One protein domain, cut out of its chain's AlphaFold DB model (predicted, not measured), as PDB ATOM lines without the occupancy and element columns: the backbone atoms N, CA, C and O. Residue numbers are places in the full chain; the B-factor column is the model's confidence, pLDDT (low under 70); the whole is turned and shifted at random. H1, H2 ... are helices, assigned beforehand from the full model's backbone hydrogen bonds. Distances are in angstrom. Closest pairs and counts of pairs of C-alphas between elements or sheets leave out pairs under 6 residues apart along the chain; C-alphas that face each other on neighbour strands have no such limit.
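What this domain is: This is residues 5 to 99 of the 230 residues of an uncharacterized protein of Bradyrhizobium sp. STM 3843 (UniProt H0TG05). One long helix, H2, runs through the middle of a small helical body, with H1 and H3 crossing it on one side and the short helices H4 and H5 packed on it on the other. Beyond H5, the chain turns through H6 and folds back along H7, which makes that end of the body, while residues 46 to 51, of which 46 belongs to H2, stand free and stick out. The printed part has 95 residues with seven named helices, H1 to H7 in that order, and no named strand; the class is all helix. The whole is compact, with a radius of gyration of the C-alphas of 13.3 A, and spans 38 by 33 by 22 A.

Where its parts are: H2, the longest helix, holds residues 30 to 46 and measures 25.0 A from C-alpha 30 at (191.703, 243.918, 195.396) to C-alpha 46 at (195.544, 219.360, 198.384). H1 is residues 5 to 19, 20.7 A long, and begins with C-alpha 5 at (184.113, 227.679, 190.615). H3 is residues 55 to 63, 11.9 A long. The short helices are H4, residues 68 to 71, H5, residues 73 to 79, and H6, residues 81 to 85. H7, residues 88 to 97, is 14.3 A long and ends with C-alpha 97 at (201.406, 245.011, 202.793).

How they stand to each other: H2 is the hub and touches four helices. The helix packing is mostly crossed, with no shallow tilt among the three touching pairs that have a tilt. Residues 6 to 11 of H1 touch residues 34 to 41 of H2, the closest C-alphas being those of Val 10 and Ala 37, 6.5 A apart, at a steep tilt of 59 degrees, opposite ways. H3 touches H2 at residues 36 to 41 of H2, with the C-alphas of Asp 40 and Ala 61 closest at 6.8 A, at a steep tilt of 55 degrees, opposite ways. H5 touches H2 at residues 32 to 39 of H2, with the C-alphas of Ala 35 and Leu 79 closest at 5.7 A, at a steep tilt of 66 degrees, opposite ways. H4 touches H2 at residues 36 to 40 of H2, with the C-alphas of Arg 36 and Leu 69 closest at 6.2 A. H5 and H6 only just touch, only at the corner, with 3 pairs of C-alphas within 8 A, Gln 77 and Leu 83 closest at 5.7 A. H7 touches no helix; it is close to but not clearly touching H6, with the C-alphas of Leu 83 and Ala 91 closest at 6.1 A. H2 and H7 are apart. Each O i to N i+4 pair is within hydrogen-bond range in H1, H2, H3, H5 and H7; H6 has 0 of 1, with 2 of 2 O i to N i+3 pairs within range, and H4 is too short for an O i to N i+4 pair.

The domain as a whole: The two C-alphas farthest apart, those of Thr 49 and Asp 87, are 39.5 A apart. The printed part has no cut, and no link is long. The mean pLDDT of the printed part is 86.1; residues 46 to 52 and 65 to 68 are under 70.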
ATOM      1  N   ALA A   5     184.824 227.849 189.351       88.88
ATOM      2  CA  ALA A   5     184.113 227.679 190.615       88.88
ATOM      3  C   ALA A   5     184.908 228.223 191.815       88.88
ATOM      4  O   ALA A   5     184.313 228.752 192.748       88.88
ATOM      5  N   ASP A   6     186.243 228.149 191.782       89.94
ATOM      6  CA  ASP A   6     187.094 228.701 192.848       89.94
ATOM      7  C   ASP A   6     187.030 230.218 192.892       89.94
ATOM      8  O   ASP A   6     186.880 230.808 193.960       89.94
ATOM      9  N   ARG A   7     187.082 230.845 191.715       91.62
ATOM     10  CA  ARG A   7     186.938 232.297 191.588       91.62
ATOM     11  C   ARG A   7     185.557 232.751 192.045       91.62
ATOM     12  O   ARG A   7     185.461 233.696 192.819       91.62
ATOM     13  N   GLU A   8     184.500 232.067 191.612       93.12
ATOM     14  CA  GLU A   8     183.127 232.377 192.024       93.12
ATOM     15  C   GLU A   8     182.940 232.232 193.541       93.12
ATOM     16  O   GLU A   8     182.360 233.117 194.172       93.12
ATOM     17  N   PHE A   9     183.487 231.169 194.140       93.19
ATOM     18  CA  PHE A   9     183.470 230.970 195.589       93.19
ATOM     19  C   PHE A   9     184.183 232.104 196.332       93.19
ATOM     20  O   PHE A   9     183.597 232.674 197.250       93.19
ATOM     21  N   VAL A  10     185.411 232.459 195.931       94.69
ATOM     22  CA  VAL A  10     186.190 233.535 196.569       94.69
ATOM     23  C   VAL A  10     185.457 234.869 196.481       94.69
ATOM     24  O   VAL A  10     185.294 235.537 197.498       94.69
ATOM     25  N   MET A  11     184.971 235.245 195.297       94.62
ATOM     26  CA  MET A  11     184.253 236.509 195.117       94.62
ATOM     27  C   MET A  11     182.985 236.554 195.971       94.62
ATOM     28  O   MET A  11     182.777 237.508 196.714       94.62
ATOM     29  N   THR A  12     182.198 235.476 195.951       95.75
ATOM     30  CA  THR A  12     180.985 235.357 196.771       95.75
ATOM     31  C   THR A  12     181.298 235.418 198.267       95.75
ATOM     32  O   THR A  12     180.543 236.013 199.032       95.75
ATOM     33  N   ALA A  13     182.400 234.809 198.708       95.88
ATOM     34  CA  ALA A  13     182.826 234.842 200.101       95.88
ATOM     35  C   ALA A  13     183.238 236.253 200.539       95.88
ATOM     36  O   ALA A  13     182.806 236.697 201.599       95.88
ATOM     37  N   LEU A  14     184.015 236.971 199.722       96.06
ATOM     38  CA  LEU A  14     184.396 238.359 200.004       96.06
ATOM     39  C   LEU A  14     183.159 239.265 200.096       96.06
ATOM     40  O   LEU A  14     183.025 240.002 201.070       96.06
ATOM     41  N   ASP A  15     182.209 239.127 199.168       95.75
ATOM     42  CA  ASP A  15     180.944 239.871 199.209       95.75
ATOM     43  C   ASP A  15     180.140 239.555 200.483       95.75
ATOM     44  O   ASP A  15     179.575 240.450 201.115       95.75
ATOM     45  N   GLN A  16     180.103 238.284 200.904       95.81
ATOM     46  CA  GLN A  16     179.459 237.880 202.157       95.81
ATOM     47  C   GLN A  16     180.164 238.461 203.385       95.81
ATOM     48  O   GLN A  16     179.481 238.883 204.321       95.81
ATOM     49  N   PHE A  17     181.495 238.500 203.402       96.31
ATOM     50  CA  PHE A  17     182.259 239.112 204.487       96.31
ATOM     51  C   PHE A  17     181.927 240.601 204.617       96.31
ATOM     52  O   PHE A  17     181.531 241.048 205.697       96.31
ATOM     53  N   GLU A  18     181.994 241.346 203.515       95.75
ATOM     54  CA  GLU A  18     181.696 242.783 203.483       95.75
ATOM     55  C   GLU A  18     180.236 243.067 203.877       95.75
ATOM     56  O   GLU A  18     179.965 243.934 204.713       95.75
ATOM     57  N   ALA A  19     179.280 242.268 203.387       94.88
ATOM     58  CA  ALA A  19     177.867 242.376 203.766       94.88
ATOM     59  C   ALA A  19     177.614 242.121 205.266       94.88
ATOM     60  O   ALA A  19     176.652 242.644 205.831       94.88
ATOM     61  N   ASN A  20     178.486 241.353 205.925       94.75
ATOM     62  CA  ASN A  20     178.440 241.102 207.366       94.75
ATOM     63  C   ASN A  20     179.293 242.087 208.176       94.75
ATOM     64  O   ASN A  20     179.428 241.933 209.387       94.75
ATOM     65  N   GLY A  21     179.782 243.161 207.555       93.81
ATOM     66  CA  GLY A  21     180.469 244.255 208.237       93.81
ATOM     67  C   GLY A  21     181.966 244.051 208.423       93.81
ATOM     68  O   GLY A  21     182.571 244.846 209.134       93.81
ATOM     69  N   LEU A  22     182.577 243.042 207.798       96.31
ATOM     70  CA  LEU A  22     184.035 242.999 207.685       96.31
ATOM     71  C   LEU A  22     184.499 244.101 206.733       96.31
ATOM     72  O   LEU A  22     183.950 244.268 205.646       96.31
ATOM     73  N   VAL A  23     185.509 244.854 207.149       95.38
ATOM     74  CA  VAL A  23     186.052 245.971 206.372       95.38
ATOM     75  C   VAL A  23     187.388 245.539 205.808       95.38
ATOM     76  O   VAL A  23     188.326 245.350 206.571       95.38
ATOM     77  N   ILE A  24     187.491 245.376 204.492       94.19
ATOM     78  CA  ILE A  24     188.785 245.136 203.845       94.19
ATOM     79  C   ILE A  24     189.521 246.473 203.737       94.19
ATOM     80  O   ILE A  24     188.919 247.478 203.352       94.19
ATOM     81  N   TRP A  25     190.801 246.491 204.110       93.25
ATOM     82  CA  TRP A  25     191.652 247.681 204.029       93.25
ATOM     83  C   TRP A  25     191.618 248.289 202.621       93.25
ATOM     84  O   TRP A  25     191.822 247.598 201.623       93.25
ATOM     85  N   SER A  26     191.341 249.591 202.542       91.38
ATOM     86  CA  SER A  26     191.134 250.308 201.275       91.38
ATOM     87  C   SER A  26     192.401 250.469 200.434       91.38
ATOM     88  O   SER A  26     192.327 250.702 199.231       91.38
ATOM     89  N   GLU A  27     193.551 250.386 201.088       91.19
ATOM     90  CA  GLU A  27     194.888 250.477 200.522       91.19
ATOM     91  C   GLU A  27     195.350 249.163 199.884       91.19
ATOM     92  O   GLU A  27     196.258 249.189 199.057       91.19
ATOM     93  N   LEU A  28     194.720 248.033 200.228       91.94
ATOM     94  CA  LEU A  28     195.067 246.735 199.662       91.94
ATOM     95  C   LEU A  28     194.538 246.613 198.234       91.94
ATOM     96  O   LEU A  28     193.376 246.907 197.941       91.94
ATOM     97  N   GLU A  29     195.376 246.100 197.339       91.25
ATOM     98  CA  GLU A  29     194.977 245.873 195.955       91.25
ATOM     99  C   GLU A  29     194.003 244.678 195.875       91.25
ATOM    100  O   GLU A  29     194.300 243.555 196.290       91.25
ATOM    101  N   ARG A  30     192.790 244.911 195.353       90.88
ATOM    102  CA  ARG A  30     191.703 243.918 195.396       90.88
ATOM    103  C   ARG A  30     192.009 242.644 194.606       90.88
ATOM    104  O   ARG A  30     191.633 241.563 195.054       90.88
ATOM    105  N   ASN A  31     192.651 242.738 193.448       91.88
ATOM    106  CA  ASN A  31     193.050 241.563 192.671       91.88
ATOM    107  C   ASN A  31     194.105 240.735 193.411       91.88
ATOM    108  O   ASN A  31     194.037 239.509 193.361       91.88
ATOM    109  N   LEU A  32     195.020 241.367 194.148       91.81
ATOM    110  CA  LEU A  32     195.999 240.669 194.980       91.81
ATOM    111  C   LEU A  32     195.343 240.009 196.204       91.81
ATOM    112  O   LEU A  32     195.698 238.884 196.553       91.81
ATOM    113  N   VAL A  33     194.308 240.624 196.795       93.00
ATOM    114  CA  VAL A  33     193.448 239.964 197.804       93.00
ATOM    115  C   VAL A  33     192.780 238.711 197.228       93.00
ATOM    116  O   VAL A  33     192.782 237.655 197.863       93.00
ATOM    117  N   VAL A  34     192.230 238.799 196.015       93.38
ATOM    118  CA  VAL A  34     191.619 237.647 195.331       93.38
ATOM    119  C   VAL A  34     192.665 236.576 195.017       93.38
ATOM    120  O   VAL A  34     192.390 235.390 195.206       93.38
ATOM    121  N   ALA A  35     193.864 236.965 194.577       92.12
ATOM    122  CA  ALA A  35     194.950 236.034 194.290       92.12
ATOM    123  C   ALA A  35     195.369 235.260 195.546       92.12
ATOM    124  O   ALA A  35     195.416 234.029 195.515       92.12
ATOM    125  N   ARG A  36     195.557 235.964 196.669       90.62
ATOM    126  CA  ARG A  36     195.822 235.360 197.982       90.62
ATOM    127  C   ARG A  36     194.757 234.332 198.360       90.62
ATOM    128  O   ARG A  36     195.073 233.181 198.638       90.62
ATOM    129  N   ALA A  37     193.486 234.728 198.292       91.75
ATOM    130  CA  ALA A  37     192.362 233.855 198.619       91.75
ATOM    131  C   ALA A  37     192.330 232.583 197.754       91.75
ATOM    132  O   ALA A  37     192.009 231.501 198.247       91.75
ATOM    133  N   LEU A  38     192.665 232.692 196.465       91.44
ATOM    134  CA  LEU A  38     192.733 231.546 195.558       91.44
ATOM    135  C   LEU A  38     193.873 230.590 195.927       91.44
ATOM    136  O   LEU A  38     193.640 229.379 195.952       91.44
ATOM    137  N   VAL A  39     195.062 231.116 196.243       89.62
ATOM    138  CA  VAL A  39     196.203 230.325 196.736       89.62
ATOM    139  C   VAL A  39     195.794 229.549 197.991       89.62
ATOM    140  O   VAL A  39     195.902 228.322 198.004       89.62
ATOM    141  N   ASP A  40     195.212 230.220 198.987       87.25
ATOM    142  CA  ASP A  40     194.791 229.587 200.244       87.25
ATOM    143  C   ASP A  40     193.729 228.489 200.019       87.25
ATOM    144  O   ASP A  40     193.830 227.388 200.569       87.25
ATOM    145  N   VAL A  41     192.746 228.732 199.140       86.38
ATOM    146  CA  VAL A  41     191.746 227.720 198.743       86.38
ATOM    147  C   VAL A  41     192.404 226.497 198.100       86.38
ATOM    148  O   VAL A  41     191.980 225.367 198.353       86.38
ATOM    149  N   SER A  42     193.424 226.696 197.261       84.81
ATOM    150  CA  SER A  42     194.139 225.600 196.601       84.81
ATOM    151  C   SER A  42     194.889 224.728 197.608       84.81
ATOM    152  O   SER A  42     194.811 223.501 197.524       84.81
ATOM    153  N   LEU A  43     195.530 225.334 198.612       78.44
ATOM    154  CA  LEU A  43     196.246 224.599 199.659       78.44
ATOM    155  C   LEU A  43     195.323 223.648 200.423       78.44
ATOM    156  O   LEU A  43     195.659 222.475 200.595       78.44
ATOM    157  N   TRP A  44     194.117 224.077 200.798       74.50
ATOM    158  CA  TRP A  44     193.189 223.179 201.503       74.50
ATOM    159  C   TRP A  44     192.676 222.031 200.647       74.50
ATOM    160  O   TRP A  44     192.327 220.989 201.191       74.50
ATOM    161  N   LYS A  45     192.588 222.213 199.326       73.44
ATOM    162  CA  LYS A  45     192.150 221.147 198.417       73.44
ATOM    163  C   LYS A  45     193.190 220.051 198.242       73.44
ATOM    164  O   LYS A  45     192.820 218.936 197.899       73.44
ATOM    165  N   THR A  46     194.470 220.365 198.440       66.75
ATOM    166  CA  THR A  46     195.544 219.360 198.384       66.75
ATOM    167  C   THR A  46     195.578 218.442 199.610       66.75
ATOM    168  O   THR A  46     196.200 217.385 199.561       66.75
ATOM    169  N   ASP A  47     194.860 218.795 200.682       60.97
ATOM    170  CA  ASP A  47     194.546 217.903 201.801       60.97
ATOM    171  C   ASP A  47     193.312 217.054 201.426       60.97
ATOM    172  O   ASP A  47     192.165 217.480 201.590       60.97
ATOM    173  N   ASP A  48     193.564 215.848 200.892       47.84
ATOM    174  CA  ASP A  48     192.618 214.854 200.321       47.84
ATOM    175  C   ASP A  48     191.430 214.450 201.233       47.84
ATOM    176  O   ASP A  48     190.588 213.623 200.874       47.84
ATOM    177  N   THR A  49     191.334 215.019 202.435       54.03
ATOM    178  CA  THR A  49     190.286 214.749 203.423       54.03
ATOM    179  C   THR A  49     189.149 215.783 203.438       54.03
ATOM    180  O   THR A  49     188.129 215.549 204.097       54.03
ATOM    181  N   ARG A  50     189.265 216.919 202.726       53.97
ATOM    182  CA  ARG A  50     188.320 218.053 202.843       53.97
ATOM    183  C   ARG A  50     187.466 218.247 201.573       53.97
ATOM    184  O   ARG A  50     187.973 218.680 200.545       53.97
ATOM    185  N   PRO A  51     186.140 217.992 201.620       52.88
ATOM    186  CA  PRO A  51     185.342 217.766 200.407       52.88
ATOM    187  C   PRO A  51     184.812 219.024 199.682       52.88
ATOM    188  O   PRO A  51     184.185 218.880 198.638       52.88
ATOM    189  N   ALA A  52     185.026 220.244 200.188       64.38
ATOM    190  CA  ALA A  52     184.660 221.495 199.503       64.38
ATOM    191  C   ALA A  52     185.317 222.717 200.180       64.38
ATOM    192  O   ALA A  52     185.526 222.669 201.399       64.38
ATOM    193  N   PRO A  53     185.585 223.822 199.446       71.06
ATOM    194  CA  PRO A  53     185.930 225.108 200.049       71.06
ATOM    195  C   PRO A  53     184.869 225.525 201.076       71.06
ATOM    196  O   PRO A  53     183.669 225.379 200.837       71.06
ATOM    197  N   LYS A  54     185.303 226.018 202.239       84.62
ATOM    198  CA  LYS A  54     184.417 226.447 203.330       84.62
ATOM    199  C   LYS A  54     184.730 227.882 203.723       84.62
ATOM    200  O   LYS A  54     185.883 228.302 203.681       84.62
ATOM    201  N   LEU A  55     183.698 228.599 204.157       89.75
ATOM    202  CA  LEU A  55     183.803 230.011 204.515       89.75
ATOM    203  C   LEU A  55     184.704 230.242 205.739       89.75
ATOM    204  O   LEU A  55     185.502 231.169 205.734       89.75
ATOM    205  N   GLN A  56     184.635 229.369 206.754       88.56
ATOM    206  CA  GLN A  56     185.446 229.495 207.972       88.56
ATOM    207  C   GLN A  56     186.960 229.385 207.705       88.56
ATOM    208  O   GLN A  56     187.668 230.310 208.086       88.56
ATOM    209  N   PRO A  57     187.493 228.333 207.047       86.88
ATOM    210  CA  PRO A  57     188.914 228.281 206.694       86.88
ATOM    211  C   PRO A  57     189.385 229.483 205.872       86.88
ATOM    212  O   PRO A  57     190.467 229.999 206.129       86.88
ATOM    213  N   LEU A  58     188.554 229.975 204.943       90.44
ATOM    214  CA  LEU A  58     188.885 231.160 204.150       90.44
ATOM    215  C   LEU A  58     188.930 232.430 204.972       90.44
ATOM    216  O   LEU A  58     189.877 233.199 204.841       90.44
ATOM    217  N   PHE A  59     187.961 232.621 205.859       92.88
ATOM    218  CA  PHE A  59     188.020 233.710 206.815       92.88
ATOM    219  C   PHE A  59     189.316 233.650 207.633       92.88
ATOM    220  O   PHE A  59     190.014 234.649 207.717       92.88
ATOM    221  N   LEU A  60     189.661 232.486 208.194       89.38
ATOM    222  CA  LEU A  60     190.843 232.327 209.048       89.38
ATOM    223  C   LEU A  60     192.159 232.560 208.294       89.38
ATOM    224  O   LEU A  60     193.084 233.134 208.856       89.38
ATOM    225  N   ALA A  61     192.248 232.171 207.023       88.38
ATOM    226  CA  ALA A  61     193.434 232.445 206.215       88.38
ATOM    227  C   ALA A  61     193.567 233.927 205.838       88.38
ATOM    228  O   ALA A  61     194.669 234.461 205.871       88.38
ATOM    229  N   LEU A  62     192.457 234.607 205.534       91.81
ATOM    230  CA  LEU A  62     192.457 236.030 205.171       91.81
ATOM    231  C   LEU A  62     192.574 236.963 206.385       91.81
ATOM    232  O   LEU A  62     193.149 238.046 206.281       91.81
ATOM    233  N   ALA A  63     192.039 236.545 207.532       91.81
ATOM    234  CA  ALA A  63     192.185 237.230 208.812       91.81
ATOM    235  C   ALA A  63     193.523 236.899 209.497       91.81
ATOM    236  O   ALA A  63     193.968 237.639 210.373       91.81
ATOM    237  N   GLY A  64     194.161 235.785 209.129       85.69
ATOM    238  CA  GLY A  64     195.484 235.387 209.595       85.69
ATOM    239  C   GLY A  64     196.589 236.085 208.818       85.69
ATOM    240  O   GLY A  64     196.459 236.327 207.627       85.69
ATOM    241  N   GLY A  65     197.697 236.410 209.479       65.38
ATOM    242  CA  GLY A  65     198.897 236.917 208.813       65.38
ATOM    243  C   GLY A  65     199.799 235.779 208.339       65.38
ATOM    244  O   GLY A  65     200.900 235.621 208.857       65.38
ATOM    245  N   THR A  66     199.306 234.901 207.465       61.22
ATOM    246  CA  THR A  66     200.162 233.879 206.849       61.22
ATOM    247  C   THR A  66     200.750 234.432 205.567       61.22
ATOM    248  O   THR A  66     200.011 234.875 204.691       61.22
ATOM    249  N   ASP A  67     202.072 234.349 205.444       63.12
ATOM    250  CA  ASP A  67     202.842 234.822 204.295       63.12
ATOM    251  C   ASP A  67     202.705 233.900 203.061       63.12
ATOM    252  O   ASP A  67     203.668 233.540 202.382       63.12
ATOM    253  N   SER A  68     201.476 233.451 202.778       67.38
ATOM    254  CA  SER A  68     201.190 232.576 201.640       67.38
ATOM    255  C   SER A  68     201.509 233.261 200.310       67.38
ATOM    256  O   SER A  68     201.783 232.591 199.322       67.38
ATOM    257  N   LEU A  69     201.567 234.593 200.278       76.81
ATOM    258  CA  LEU A  69     201.923 235.335 199.079       76.81
ATOM    259  C   LEU A  69     203.408 235.218 198.703       76.81
ATOM    260  O   LEU A  69     203.701 235.054 197.519       76.81
ATOM    261  N   THR A  70     204.344 235.245 199.658       74.81
ATOM    262  CA  THR A  70     205.776 235.077 199.331       74.81
ATOM    263  C   THR A  70     206.140 233.617 199.067       74.81
ATOM    264  O   THR A  70     206.991 233.333 198.226       74.81
ATOM    265  N   CYS A  71     205.474 232.675 199.741       79.75
ATOM    266  CA  CYS A  71     205.761 231.244 199.614       79.75
ATOM    267  C   CYS A  71     205.286 230.649 198.279       79.75
ATOM    268  O   CYS A  71     205.814 229.625 197.845       79.75
ATOM    269  N   TYR A  72     204.300 231.283 197.636       83.25
ATOM    270  CA  TYR A  72     203.673 230.833 196.390       83.25
ATOM    271  C   TYR A  72     203.747 231.908 195.300       83.25
ATOM    272  O   TYR A  72     202.802 232.114 194.541       83.25
ATOM    273  N   LEU A  73     204.889 232.601 195.226       84.56
ATOM    274  CA  LEU A  73     205.093 233.731 194.321       84.56
ATOM    275  C   LEU A  73     204.762 233.397 192.857       84.56
ATOM    276  O   LEU A  73     204.144 234.216 192.185       84.56
ATOM    277  N   ASP A  74     205.101 232.197 192.381       86.75
ATOM    278  CA  ASP A  74     204.808 231.764 191.008       86.75
ATOM    279  C   ASP A  74     203.290 231.719 190.726       86.75
ATOM    280  O   ASP A  74     202.824 232.238 189.709       86.75
ATOM    281  N   ASP A  75     202.500 231.159 191.652       86.50
ATOM    282  CA  ASP A  75     201.035 231.117 191.545       86.50
ATOM    283  C   ASP A  75     200.435 232.532 191.622       86.50
ATOM    284  O   ASP A  75     199.496 232.869 190.892       86.50
ATOM    285  N   VAL A  76     200.993 233.386 192.486       86.81
ATOM    286  CA  VAL A  76     200.575 234.788 192.621       86.81
ATOM    287  C   VAL A  76     200.885 235.570 191.348       86.81
ATOM    288  O   VAL A  76     200.033 236.329 190.896       86.81
ATOM    289  N   GLN A  77     202.049 235.374 190.727       88.75
ATOM    290  CA  GLN A  77     202.420 236.024 189.468       88.75
ATOM    291  C   GLN A  77     201.527 235.582 188.303       88.75
ATOM    292  O   GLN A  77     201.186 236.408 187.456       88.75
ATOM    293  N   GLU A  78     201.092 234.318 188.257       89.06
ATOM    294  CA  GLU A  78     200.114 233.858 187.259       89.06
ATOM    295  C   GLU A  78     198.760 234.576 187.425       89.06
ATOM    296  O   GLU A  78     198.126 234.968 186.441       89.06
ATOM    297  N   LEU A  79     198.317 234.766 188.671       87.94
ATOM    298  CA  LEU A  79     197.028 235.381 189.009       87.94
ATOM    299  C   LEU A  79     197.039 236.913 188.951       87.94
ATOM    300  O   LEU A  79     196.031 237.525 188.591       87.94
ATOM    301  N   TYR A  80     198.173 237.522 189.285       90.62
ATOM    302  CA  TYR A  80     198.421 238.956 189.268       90.62
ATOM    303  C   TYR A  80     199.702 239.254 188.460       90.62
ATOM    304  O   TYR A  80     200.745 239.597 189.025       90.62
ATOM    305  N   PRO A  81     199.623 239.185 187.111       89.19
ATOM    306  CA  PRO A  81     200.765 239.385 186.214       89.19
ATOM    307  C   PRO A  81     201.592 240.657 186.441       89.19
ATOM    308  O   PRO A  81     202.806 240.586 186.231       89.19
ATOM    309  N   PRO A  82     201.014 241.804 186.871       90.88
ATOM    310  CA  PRO A  82     201.802 243.001 187.144       90.88
ATOM    311  C   PRO A  82     202.969 242.775 188.111       90.88
ATOM    312  O   PRO A  82     204.000 243.420 187.936       90.88
ATOM    313  N   LEU A  83     202.859 241.832 189.055       88.50
ATOM    314  CA  LEU A  83     203.920 241.533 190.022       88.50
ATOM    315  C   LEU A  83     205.229 241.104 189.344       88.50
ATOM    316  O   LEU A  83     206.300 241.518 189.759       88.50
ATOM    317  N   SER A  84     205.143 240.343 188.248       88.12
ATOM    318  CA  SER A  84     206.314 239.896 187.475       88.12
ATOM    319  C   SER A  84     207.044 241.024 186.731       88.12
ATOM    320  O   SER A  84     208.155 240.832 186.241       88.12
ATOM    321  N   SER A  85     206.402 242.188 186.603       90.19
ATOM    322  CA  SER A  85     206.942 243.362 185.910       90.19
ATOM    323  C   SER A  85     207.428 244.464 186.851       90.19
ATOM    324  O   SER A  85     207.989 245.453 186.378       90.19
ATOM    325  N   MET A  86     207.186 244.309 188.154       92.50
ATOM    326  CA  MET A  86     207.697 245.202 189.191       92.50
ATOM    327  C   MET A  86     209.182 244.920 189.430       92.50
ATOM    328  O   MET A  86     209.662 243.819 189.163       92.50
ATOM    329  N   ASP A  87     209.916 245.923 189.911       94.19
ATOM    330  CA  ASP A  87     211.221 245.661 190.515       94.19
ATOM    331  C   ASP A  87     211.057 244.905 191.846       94.19
ATOM    332  O   ASP A  87     209.984 244.918 192.453       94.19
ATOM    333  N   ASP A  88     212.122 244.218 192.267       90.19
ATOM    334  CA  ASP A  88     212.092 243.325 193.430       90.19
ATOM    335  C   ASP A  88     211.686 244.062 194.717       90.19
ATOM    336  O   ASP A  88     210.903 243.528 195.499       90.19
ATOM    337  N   ASP A  89     212.154 245.301 194.909       92.25
ATOM    338  CA  ASP A  89     211.856 246.098 196.103       92.25
ATOM    339  C   ASP A  89     210.359 246.457 196.163       92.25
ATOM    340  O   ASP A  89     209.707 246.256 197.192       92.25
ATOM    341  N   ALA A  90     209.780 246.919 195.050       91.31
ATOM    342  CA  ALA A  90     208.352 247.224 194.952       91.31
ATOM    343  C   ALA A  90     207.475 245.966 195.084       91.31
ATOM    344  O   ALA A  90     206.399 246.015 195.688       91.31
ATOM    345  N   ALA A  91     207.927 244.834 194.538       90.06
ATOM    346  CA  ALA A  91     207.246 243.552 194.683       90.06
ATOM    347  C   ALA A  91     207.269 243.067 196.141       90.06
ATOM    348  O   ALA A  91     206.252 242.596 196.646       90.06
ATOM    349  N   THR A  92     208.393 243.204 196.847       89.56
ATOM    350  CA  THR A  92     208.464 242.886 198.278       89.56
ATOM    351  C   THR A  92     207.533 243.783 199.085       89.56
ATOM    352  O   THR A  92     206.739 243.263 199.865       89.56
ATOM    353  N   GLU A  93     207.541 245.096 198.850       89.69
ATOM    354  CA  GLU A  93     206.694 246.034 199.596       89.69
ATOM    355  C   GLU A  93     205.199 245.709 199.447       89.69
ATOM    356  O   GLU A  93     204.471 245.653 200.440       89.69
ATOM    357  N   ILE A  94     204.724 245.438 198.225       89.81
ATOM    358  CA  ILE A  94     203.304 245.122 198.002       89.81
ATOM    359  C   ILE A  94     202.913 243.763 198.604       89.81
ATOM    360  O   ILE A  94     201.807 243.618 199.125       89.81
ATOM    361  N   LEU A  95     203.802 242.765 198.583       89.75
ATOM    362  CA  LEU A  95     203.542 241.468 199.217       89.75
ATOM    363  C   LEU A  95     203.511 241.599 200.744       89.75
ATOM    364  O   LEU A  95     202.610 241.055 201.385       89.75
ATOM    365  N   GLU A  96     204.429 242.376 201.323       88.62
ATOM    366  CA  GLU A  96     204.471 242.657 202.760       88.62
ATOM    367  C   GLU A  96     203.204 243.374 203.239       88.62
ATOM    368  O   GLU A  96     202.639 242.985 204.264       88.62
ATOM    369  N   GLN A  97     202.684 244.346 202.481       88.56
ATOM    370  CA  GLN A  97     201.406 245.011 202.793       88.56
ATOM    371  C   GLN A  97     200.240 244.016 202.888       88.56
ATOM    372  O   GLN A  97     199.342 244.176 203.714       88.56
ATOM    373  N   HIS A  98     200.273 242.955 202.084       90.00
ATOM    374  CA  HIS A  98     199.249 241.915 202.057       90.00
ATOM    375  C   HIS A  98     199.546 240.715 202.973       90.00
ATOM    376  O   HIS A  98     198.752 239.771 202.995       90.00
ATOM    377  N   SER A  99     200.647 240.729 203.732       86.12
ATOM    378  CA  SER A  99     201.073 239.611 204.593       86.12
ATOM    379  C   SER A  99     200.259 239.475 205.886       86.12
ATOM    380  O   SER A  99     200.245 238.414 206.505       86.12
TER     381      SER A  99